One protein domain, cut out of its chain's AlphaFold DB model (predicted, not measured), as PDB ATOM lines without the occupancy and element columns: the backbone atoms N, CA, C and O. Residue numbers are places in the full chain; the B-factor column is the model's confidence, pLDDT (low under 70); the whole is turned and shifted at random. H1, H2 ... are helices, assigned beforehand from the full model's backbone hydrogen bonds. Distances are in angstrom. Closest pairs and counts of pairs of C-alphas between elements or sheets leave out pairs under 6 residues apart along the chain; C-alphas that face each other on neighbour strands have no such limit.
ATOM      1  N   SER A 474      40.673  -0.551 -26.129       85.62
ATOM      2  CA  SER A 474      39.511  -1.429 -26.332       85.62
ATOM      3  C   SER A 474      39.902  -2.905 -26.484       85.62
ATOM      4  O   SER A 474      39.186  -3.801 -26.030       85.62
ATOM      5  N   HIS A 475      41.056  -3.188 -27.096       83.00
ATOM      6  CA  HIS A 475      41.549  -4.553 -27.250       83.00
ATOM      7  C   HIS A 475      42.054  -5.162 -25.931       83.00
ATOM      8  O   HIS A 475      41.857  -6.362 -25.703       83.00
ATOM      9  N   GLN A 476      42.688  -4.352 -25.077       81.69
ATOM     10  CA  GLN A 476      43.300  -4.757 -23.805       81.69
ATOM     11  C   GLN A 476      42.915  -3.783 -22.666       81.69
ATOM     12  O   GLN A 476      43.769  -3.062 -22.144       81.69
ATOM     13  N   PRO A 477      41.637  -3.773 -22.238       81.81
ATOM     14  CA  PRO A 477      41.096  -2.756 -21.328       81.81
ATOM     15  C   PRO A 477      41.671  -2.810 -19.908       81.81
ATOM     16  O   PRO A 477      41.597  -1.823 -19.179       81.81
ATOM     17  N   ASP A 478      42.260  -3.937 -19.509       81.44
ATOM     18  CA  ASP A 478      42.842  -4.120 -18.175       81.44
ATOM     19  C   ASP A 478      44.273  -3.554 -18.065       81.44
ATOM     20  O   ASP A 478      44.811  -3.420 -16.965       81.44
ATOM     21  N   GLN A 479      44.909  -3.203 -19.189       83.31
ATOM     22  CA  GLN A 479      46.282  -2.710 -19.204       83.31
ATOM     23  C   GLN A 479      46.334  -1.199 -18.922       83.31
ATOM     24  O   GLN A 479      46.042  -0.376 -19.789       83.31
ATOM     25  N   GLN A 480      46.770  -0.818 -17.714       83.19
ATOM     26  CA  GLN A 480      46.845   0.591 -17.288       83.19
ATOM     27  C   GLN A 480      47.683   1.486 -18.213       83.19
ATOM     28  O   GLN A 480      47.324   2.643 -18.411       83.19
ATOM     29  N   SER A 481      48.763   0.967 -18.809       84.75
ATOM     30  CA  SER A 481      49.598   1.767 -19.715       84.75
ATOM     31  C   SER A 481      48.823   2.243 -20.949       84.75
ATOM     32  O   SER A 481      49.006   3.376 -21.365       84.75
ATOM     33  N   LEU A 482      47.920   1.417 -21.493       86.38
ATOM     34  CA  LEU A 482      47.105   1.783 -22.657       86.38
ATOM     35  C   LEU A 482      46.014   2.797 -22.298       86.38
ATOM     36  O   LEU A 482      45.714   3.679 -23.097       86.38
ATOM     37  N   LYS A 483      45.460   2.721 -21.078       88.69
ATOM     38  CA  LYS A 483      44.542   3.750 -20.565       88.69
ATOM     39  C   LYS A 483      45.234   5.103 -20.448       88.69
ATOM     40  O   LYS A 483      44.678   6.112 -20.866       88.69
ATOM     41  N   LEU A 484      46.450   5.118 -19.898       88.50
ATOM     42  CA  LEU A 484      47.239   6.339 -19.764       88.50
ATOM     43  C   LEU A 484      47.537   6.964 -21.130       88.50
ATOM     44  O   LEU A 484      47.299   8.155 -21.305       88.50
ATOM     45  N   SER A 485      47.999   6.162 -22.095       87.88
ATOM     46  CA  SER A 485      48.271   6.623 -23.462       87.88
ATOM     47  C   SER A 485      47.038   7.242 -24.124       87.88
ATOM     48  O   SER A 485      47.125   8.337 -24.673       87.88
ATOM     49  N   PHE A 486      45.871   6.602 -24.001       91.38
ATOM     50  CA  PHE A 486      44.620   7.154 -24.516       91.38
ATOM     51  C   PHE A 486      44.235   8.486 -23.852       91.38
ATOM     52  O   PHE A 486      43.897   9.439 -24.551       91.38
ATOM     53  N   LEU A 487      44.301   8.580 -22.517       90.00
ATOM     54  CA  LEU A 487      43.948   9.808 -21.792       90.00
ATOM     55  C   LEU A 487      44.888  10.974 -22.134       90.00
ATOM     56  O   LEU A 487      44.425  12.108 -22.245       90.00
ATOM     57  N   LEU A 488      46.183  10.701 -22.330       87.50
ATOM     58  CA  LEU A 488      47.165  11.697 -22.770       87.50
ATOM     59  C   LEU A 488      46.818  12.257 -24.156       87.50
ATOM     60  O   LEU A 488      46.715  13.476 -24.308       87.50
ATOM     61  N   GLU A 489      46.561  11.387 -25.136       86.88
ATOM     62  CA  GLU A 489      46.155  11.809 -26.486       86.88
ATOM     63  C   GLU A 489      44.807  12.542 -26.473       86.88
ATOM     64  O   GLU A 489      44.630  13.524 -27.190       86.88
ATOM     65  N   TYR A 490      43.858  12.123 -25.628       87.81
ATOM     66  CA  TYR A 490      42.553  12.779 -25.499       87.81
ATOM     67  C   TYR A 490      42.689  14.220 -24.997       87.81
ATOM     68  O   TYR A 490      42.178  15.157 -25.611       87.81
ATOM     69  N   VAL A 491      43.433  14.407 -23.905       87.31
ATOM     70  CA  VAL A 491      43.723  15.722 -23.323       87.31
ATOM     71  C   VAL A 491      44.440  16.626 -24.326       87.31
ATOM     72  O   VAL A 491      44.122  17.812 -24.425       87.31
ATOM     73  N   GLN A 492      45.403  16.073 -25.069       81.56
ATOM     74  CA  GLN A 492      46.154  16.804 -26.084       81.56
ATOM     75  C   GLN A 492      45.267  17.208 -27.267       81.56
ATOM     76  O   GLN A 492      45.330  18.356 -27.703       81.56
ATOM     77  N   TYR A 493      44.424  16.298 -27.758       83.31
ATOM     78  CA  TYR A 493      43.534  16.537 -28.894       83.31
ATOM     79  C   TYR A 493      42.475  17.607 -28.597       83.31
ATOM     80  O   TYR A 493      42.245  18.486 -29.426       83.31
ATOM     81  N   TYR A 494      41.862  17.561 -27.412       83.44
ATOM     82  CA  TYR A 494      40.841  18.525 -26.987       83.44
ATOM     83  C   TYR A 494      41.410  19.776 -26.302       83.44
ATOM     84  O   TYR A 494      40.636  20.640 -25.899       83.44
ATOM     85  N   GLN A 495      42.738  19.888 -26.180       80.25
ATOM     86  CA  GLN A 495      43.428  21.027 -25.561       80.25
ATOM     87  C   GLN A 495      42.905  21.365 -24.151       80.25
ATOM     88  O   GLN A 495      42.678  22.527 -23.821       80.25
ATOM     89  N   LEU A 496      42.700  20.349 -23.303       83.38
ATOM     90  CA  LEU A 496      42.210  20.567 -21.936       83.38
ATOM     91  C   LEU A 496      43.251  21.324 -21.091       83.38
ATOM     92  O   LEU A 496      44.425  20.947 -21.072       83.38
ATOM     93  N   GLU A 497      42.820  22.365 -20.369       77.62
ATOM     94  CA  GLU A 497      43.717  23.218 -19.570       77.62
ATOM     95  C   GLU A 497      44.359  22.466 -18.391       77.62
ATOM     96  O   GLU A 497      45.561  22.590 -18.160       77.62
ATOM     97  N   ASP A 498      43.596  21.631 -17.674       84.50
ATOM     98  CA  ASP A 498      44.083  20.892 -16.500       84.50
ATOM     99  C   ASP A 498      44.368  19.412 -16.812       84.50
ATOM    100  O   ASP A 498      43.659  18.485 -16.401       84.50
ATOM    101  N   LYS A 499      45.436  19.207 -17.590       84.75
ATOM    102  CA  LYS A 499      45.868  17.897 -18.102       84.75
ATOM    103  C   LYS A 499      46.064  16.860 -16.993       84.75
ATOM    104  O   LYS A 499      45.562  15.740 -17.079       84.75
ATOM    105  N   ASN A 500      46.793  17.240 -15.945       84.75
ATOM    106  CA  ASN A 500      47.197  16.326 -14.878       84.75
ATOM    107  C   ASN A 500      46.006  15.916 -14.013       84.75
ATOM    108  O   ASN A 500      45.838  14.728 -13.736       84.75
ATOM    109  N   THR A 501      45.155  16.870 -13.632       86.75
ATOM    110  CA  THR A 501      43.956  16.570 -12.843       86.75
ATOM    111  C   THR A 501      42.996  15.687 -13.629       86.75
ATOM    112  O   THR A 501      42.466  14.722 -13.076       86.75
ATOM    113  N   PHE A 502      42.819  15.940 -14.933       87.69
ATOM    114  CA  PHE A 502      42.013  15.068 -15.783       87.69
ATOM    115  C   PHE A 502      42.566  13.638 -15.797       87.69
ATOM    116  O   PHE A 502      41.831  12.699 -15.513       87.69
ATOM    117  N   ILE A 503      43.859  13.439 -16.050       88.25
ATOM    118  CA  ILE A 503      44.435  12.086 -16.109       88.25
ATOM    119  C   ILE A 503      44.295  11.361 -14.763       88.25
ATOM    120  O   ILE A 503      43.852  10.214 -14.731       88.25
ATOM    121  N   VAL A 504      44.612  12.026 -13.647       88.25
ATOM    122  CA  VAL A 504      44.539  11.429 -12.301       88.25
ATOM    123  C   VAL A 504      43.116  11.000 -11.943       88.25
ATOM    124  O   VAL A 504      42.928   9.921 -11.377       88.25
ATOM    125  N   ASN A 505      42.114  11.800 -12.309       88.75
ATOM    126  CA  ASN A 505      40.716  11.493 -12.014       88.75
ATOM    127  C   ASN A 505      40.183  10.302 -12.826       88.75
ATOM    128  O   ASN A 505      39.286   9.607 -12.354       88.75
ATOM    129  N   HIS A 506      40.740  10.041 -14.013       88.75
ATOM    130  CA  HIS A 506      40.180   9.062 -14.952       88.75
ATOM    131  C   HIS A 506      41.031   7.795 -15.134       88.75
ATOM    132  O   HIS A 506      40.518   6.781 -15.599       88.75
ATOM    133  N   ILE A 507      42.306   7.779 -14.724       88.56
ATOM    134  CA  ILE A 507      43.210   6.631 -14.946       88.56
ATOM    135  C   ILE A 507      42.765   5.341 -14.237       88.56
ATOM    136  O   ILE A 507      43.017   4.235 -14.723       88.56
ATOM    137  N   ASN A 508      42.088   5.475 -13.094       88.00
ATOM    138  CA  ASN A 508      41.607   4.348 -12.291       88.00
ATOM    139  C   ASN A 508      40.198   3.880 -12.674       88.00
ATOM    140  O   ASN A 508      39.733   2.873 -12.139       88.00
ATOM    141  N   LEU A 509      39.534   4.575 -13.597       88.44
ATOM    142  CA  LEU A 509      38.211   4.194 -14.071       88.44
ATOM    143  C   LEU A 509      38.275   2.918 -14.921       88.44
ATOM    144  O   LEU A 509      39.279   2.591 -15.573       88.44
ATOM    145  N   SER A 510      37.186   2.159 -14.906       86.00
ATOM    146  CA  SER A 510      36.964   1.060 -15.838       86.00
ATOM    147  C   SER A 510      36.828   1.586 -17.269       86.00
ATOM    148  O   SER A 510      36.555   2.760 -17.502       86.00
ATOM    149  N   PHE A 511      37.022   0.709 -18.256       83.00
ATOM    150  CA  PHE A 511      36.887   1.082 -19.668       83.00
ATOM    151  C   PHE A 511      35.522   1.723 -19.976       83.00
ATOM    152  O   PHE A 511      35.467   2.712 -20.699       83.00
ATOM    153  N   ASN A 512      34.442   1.209 -19.380       82.81
ATOM    154  CA  ASN A 512      33.091   1.736 -19.581       82.81
ATOM    155  C   ASN A 512      32.909   3.122 -18.949       82.81
ATOM    156  O   ASN A 512      32.366   4.012 -19.588       82.81
ATOM    157  N   GLU A 513      33.427   3.334 -17.740       84.69
ATOM    158  CA  GLU A 513      33.381   4.650 -17.085       84.69
ATOM    159  C   GLU A 513      34.206   5.694 -17.860       84.69
ATOM    160  O   GLU A 513      33.795   6.843 -17.982       84.69
ATOM    161  N   ILE A 514      35.344   5.300 -18.451       84.69
ATOM    162  CA  ILE A 514      36.114   6.178 -19.351       84.69
ATOM    163  C   ILE A 514      35.288   6.532 -20.594       84.69
ATOM    164  O   ILE A 514      35.275   7.691 -20.996       84.69
ATOM    165  N   LEU A 515      34.590   5.564 -21.199       82.19
ATOM    166  CA  LEU A 515      33.728   5.814 -22.358       82.19
ATOM    167  C   LEU A 515      32.608   6.811 -22.046       82.19
ATOM    168  O   LEU A 515      32.369   7.715 -22.844       82.19
ATOM    169  N   GLU A 516      31.949   6.654 -20.900       80.75
ATOM    170  CA  GLU A 516      30.871   7.544 -20.455       80.75
ATOM    171  C   GLU A 516      31.358   8.989 -20.319       80.75
ATOM    172  O   GLU A 516      30.722   9.911 -20.823       80.75
ATOM    173  N   VAL A 517      32.532   9.181 -19.717       78.56
ATOM    174  CA  VAL A 517      33.140  10.507 -19.550       78.56
ATOM    175  C   VAL A 517      33.543  11.129 -20.890       78.56
ATOM    176  O   VAL A 517      33.354  12.325 -21.107       78.56
ATOM    177  N   VAL A 518      34.142  10.336 -21.775       76.94
ATOM    178  CA  VAL A 518      34.809  10.821 -22.993       76.94
ATOM    179  C   VAL A 518      33.815  11.072 -24.132       76.94
ATOM    180  O   VAL A 518      34.037  11.986 -24.929       76.94
ATOM    181  N   PHE A 519      32.733  10.290 -24.208       72.56
ATOM    182  CA  PHE A 519      31.797  10.281 -25.340       72.56
ATOM    183  C   PHE A 519      30.365  10.728 -25.012       72.56
ATOM    184  O   PHE A 519      29.527  10.628 -25.902       72.56
ATOM    185  N   ASN A 520      30.086  11.185 -23.782       61.31
ATOM    186  CA  ASN A 520      28.826  11.789 -23.301       61.31
ATOM    187  C   ASN A 520      27.609  11.655 -24.259       61.31
ATOM    188  O   ASN A 520      27.470  12.414 -25.218       61.31
ATOM    189  N   ASP A 521      26.727  10.692 -23.968       49.50
ATOM    190  CA  ASP A 521      25.480  10.334 -24.679       49.50
ATOM    191  C   ASP A 521      25.575   9.750 -26.113       49.50
ATOM    192  O   ASP A 521      24.577   9.215 -26.600       49.50
ATOM    193  N   ASP A 522      26.746   9.682 -26.762       51.16
ATOM    194  CA  ASP A 522      26.915   9.045 -28.093       51.16
ATOM    195  C   ASP A 522      27.353   7.559 -28.038       51.16
ATOM    196  O   ASP A 522      27.856   6.970 -29.004       51.16
ATOM    197  N   ILE A 523      27.120   6.897 -26.899       51.62
ATOM    198  CA  ILE A 523      27.493   5.490 -26.656       51.62
ATOM    199  C   ILE A 523      26.828   4.545 -27.676       51.62
ATOM    200  O   ILE A 523      27.449   3.571 -28.109       51.62
ATOM    201  N   SER A 524      25.614   4.863 -28.148       49.00
ATOM    202  CA  SER A 524      24.888   4.008 -29.106       49.00
ATOM    203  C   SER A 524      25.573   3.902 -30.479       49.00
ATOM    204  O   SER A 524      25.522   2.849 -31.122       49.00
ATOM    205  N   PHE A 525      26.279   4.954 -30.915       46.44
ATOM    206  CA  PHE A 525      27.013   4.954 -32.182       46.44
ATOM    207  C   PHE A 525      28.246   4.041 -32.102       46.44
ATOM    208  O   PHE A 525      28.477   3.222 -32.997       46.44
ATOM    209  N   MET A 526      28.983   4.105 -30.990       50.22
ATOM    210  CA  MET A 526      30.184   3.298 -30.743       50.22
ATOM    211  C   MET A 526      29.864   1.825 -30.486       50.22
ATOM    212  O   MET A 526      30.564   0.949 -31.005       50.22
ATOM    213  N   GLU A 527      28.782   1.536 -29.757       50.78
ATOM    214  CA  GLU A 527      28.271   0.173 -29.630       50.78
ATOM    215  C   GLU A 527      27.962  -0.404 -31.015       50.78
ATOM    216  O   GLU A 527      28.432  -1.490 -31.329       50.78
ATOM    217  N   SER A 528      27.299   0.329 -31.914       51.22
ATOM    218  CA  SER A 528      27.006  -0.187 -33.261       51.22
ATOM    219  C   SER A 528      28.258  -0.432 -34.128       51.22
ATOM    220  O   SER A 528      28.306  -1.413 -34.877       51.22
ATOM    221  N   ALA A 529      29.289   0.412 -33.999       47.88
ATOM    222  CA  ALA A 529      30.505   0.351 -34.813       47.88
ATOM    223  C   ALA A 529      31.510  -0.715 -34.331       47.88
ATOM    224  O   ALA A 529      32.213  -1.314 -35.147       47.88
ATOM    225  N   PHE A 530      31.556  -0.998 -33.023       49.84
ATOM    226  CA  PHE A 530      32.547  -1.894 -32.409       49.84
ATOM    227  C   PHE A 530      31.948  -3.137 -31.702       49.84
ATOM    228  O   PHE A 530      32.704  -3.998 -31.239       49.84
ATOM    229  N   ALA A 531      30.616  -3.320 -31.670       46.25
ATOM    230  CA  ALA A 531      29.919  -4.403 -30.939       46.25
ATOM    231  C   ALA A 531      30.313  -5.844 -31.298       46.25
ATOM    232  O   ALA A 531      30.002  -6.767 -30.541       46.25
ATOM    233  N   LYS A 532      31.009  -6.102 -32.409       42.91
ATOM    234  CA  LYS A 532      31.305  -7.489 -32.807       42.91
ATOM    235  C   LYS A 532      32.334  -8.214 -31.929       42.91
ATOM    236  O   LYS A 532      32.527  -9.412 -32.130       42.91
ATOM    237  N   ARG A 533      32.967  -7.564 -30.942       42.25
ATOM    238  CA  ARG A 533      34.002  -8.216 -30.110       42.25
ATOM    239  C   ARG A 533      33.642  -8.454 -28.641       42.25
ATOM    240  O   ARG A 533      34.197  -9.381 -28.055       42.25
ATOM    241  N   LEU A 534      32.704  -7.707 -28.056       36.91
ATOM    242  CA  LEU A 534      32.333  -7.892 -26.643       36.91
ATOM    243  C   LEU A 534      31.397  -9.095 -26.421       36.91
ATOM    244  O   LEU A 534      31.501  -9.769 -25.399       36.91
ATOM    245  N   TYR A 535      30.578  -9.461 -27.412       36.62
ATOM    246  CA  TYR A 535      29.632 -10.579 -27.283       36.62
ATOM    247  C   TYR A 535      30.233 -11.983 -27.501       36.62
ATOM    248  O   TYR A 535      29.627 -12.975 -27.097       36.62
ATOM    249  N   SER A 536      31.439 -12.117 -28.070       36.06
ATOM    250  CA  SER A 536      32.003 -13.445 -28.392       36.06
ATOM    251  C   SER A 536      32.735 -14.134 -27.231       36.06
ATOM    252  O   SER A 536      32.927 -15.350 -27.263       36.06
ATOM    253  N   LYS A 537      33.104 -13.409 -26.161       35.94
ATOM    254  CA  LYS A 537      33.761 -14.010 -24.982       35.94
ATOM    255  C   LYS A 537      32.791 -14.636 -23.974       35.94
ATOM    256  O   LYS A 537      33.209 -15.521 -23.232       35.94
ATOM    257  N   GLN A 538      31.515 -14.239 -23.957       35.50
ATOM    258  CA  GLN A 538      30.523 -14.831 -23.047       35.50
ATOM    259  C   GLN A 538      29.814 -16.067 -23.624       35.50
ATOM    260  O   GLN A 538      29.483 -16.968 -22.857       35.50
ATOM    261  N   GLN A 539      29.672 -16.200 -24.949       34.91
ATOM    262  CA  GLN A 539      29.028 -17.388 -25.538       34.91
ATOM    263  C   GLN A 539      29.926 -18.636 -25.596       34.91
ATOM    264  O   GLN A 539      29.427 -19.749 -25.456       34.91
ATOM    265  N   ASN A 540      31.255 -18.492 -25.672       34.31
ATOM    266  CA  ASN A 540      32.159 -19.654 -25.696       34.31
ATOM    267  C   ASN A 540      32.383 -20.324 -24.325       34.31
ATOM    268  O   ASN A 540      33.041 -21.359 -24.256       34.31
ATOM    269  N   LYS A 541      31.818 -19.778 -23.238       37.19
ATOM    270  CA  LYS A 541      31.835 -20.409 -21.905       37.19
ATOM    271  C   LYS A 541      30.535 -21.143 -21.548       37.19
ATOM    272  O   LYS A 541      30.508 -21.826 -20.533       37.19
TER     273      LYS A 541
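Overview. This is residues 474 to 541 of the 545 residues of the protein "DNA helicase" of Nonlabens ulvanivorans (UniProt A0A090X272). An elongated zigzag of short helices: H1 and H2 fold back on each other as a helical hairpin towards one end, H3 sits in the middle, H4 turns off beyond it, and a thin tail, residues 535 to 541 with the tiny H5, sticks out at the far end. The assembly is loosely made, with H1 and H2 the one pair of helices that touch. The printed part has 68 residues with five named helices, H1 to H5 in order along the chain, and no named strand; the class is all helix. It is only just loose, close to compact, with a radius of gyration of the C-alphas of 13.6 A, and its C-alphas span 44 by 24 by 15 A.

Arrangement. The longest helix is H1, residues 480 to 493. H2, residues 499 to 506, touches it and forms a helical hairpin with it; the closest C-alphas are those of Val 491 and Lys 499, 6.0 A apart. Their lines stand at a steep tilt of 45 degrees, and they run opposite ways. H3, residues 511 to 519, is near H1, with 6 pairs of C-alphas within 10 A. H2 and H3 are close but not clearly touching, the C-alphas of His 506 and Ile 514 being closest at 6.6 A, with a steep tilt of 47 degrees, opposite ways. H4, residues 523 to 530, is close to H3 but not clearly touching; the closest C-alphas, those of Glu 516 and Ile 523, are 7.4 A apart, and the steep tilt is 64 degrees, opposite ways. H4 is apart from H1 and H2. H5, residues 536 to 539, is apart from the other four helices. In H1, H2, H3 and H4 every O i to N i+4 pair is within hydrogen-bond range; H5 is too short for such a pair, and its one O i to N i+3 pair is not within range.

Along the chain. H1 begins at C-alpha 480 (46.845, 0.591, -17.288) and is 20.0 A long. H2 measures 11.0 A, H3 11.9 A and H4 10.6 A. H3 begins at C-alpha 511 (36.887, 1.082, -19.668). H5 ends at C-alpha 539 (29.028, -17.388, -25.538).

Size, cuts and confidence. The two C-alphas farthest apart, those of Glu 497 and Lys 541, are 45.3 A apart. Residues 492 to 498 stand free, as do residues 535 to 541. The body without these stretches spans 32 by 23 by 17 A. The four links between the helices are tight, and the printed part has no cut. The mean pLDDT of the printed part is 71.7, and residues 520 to 541 are under 70.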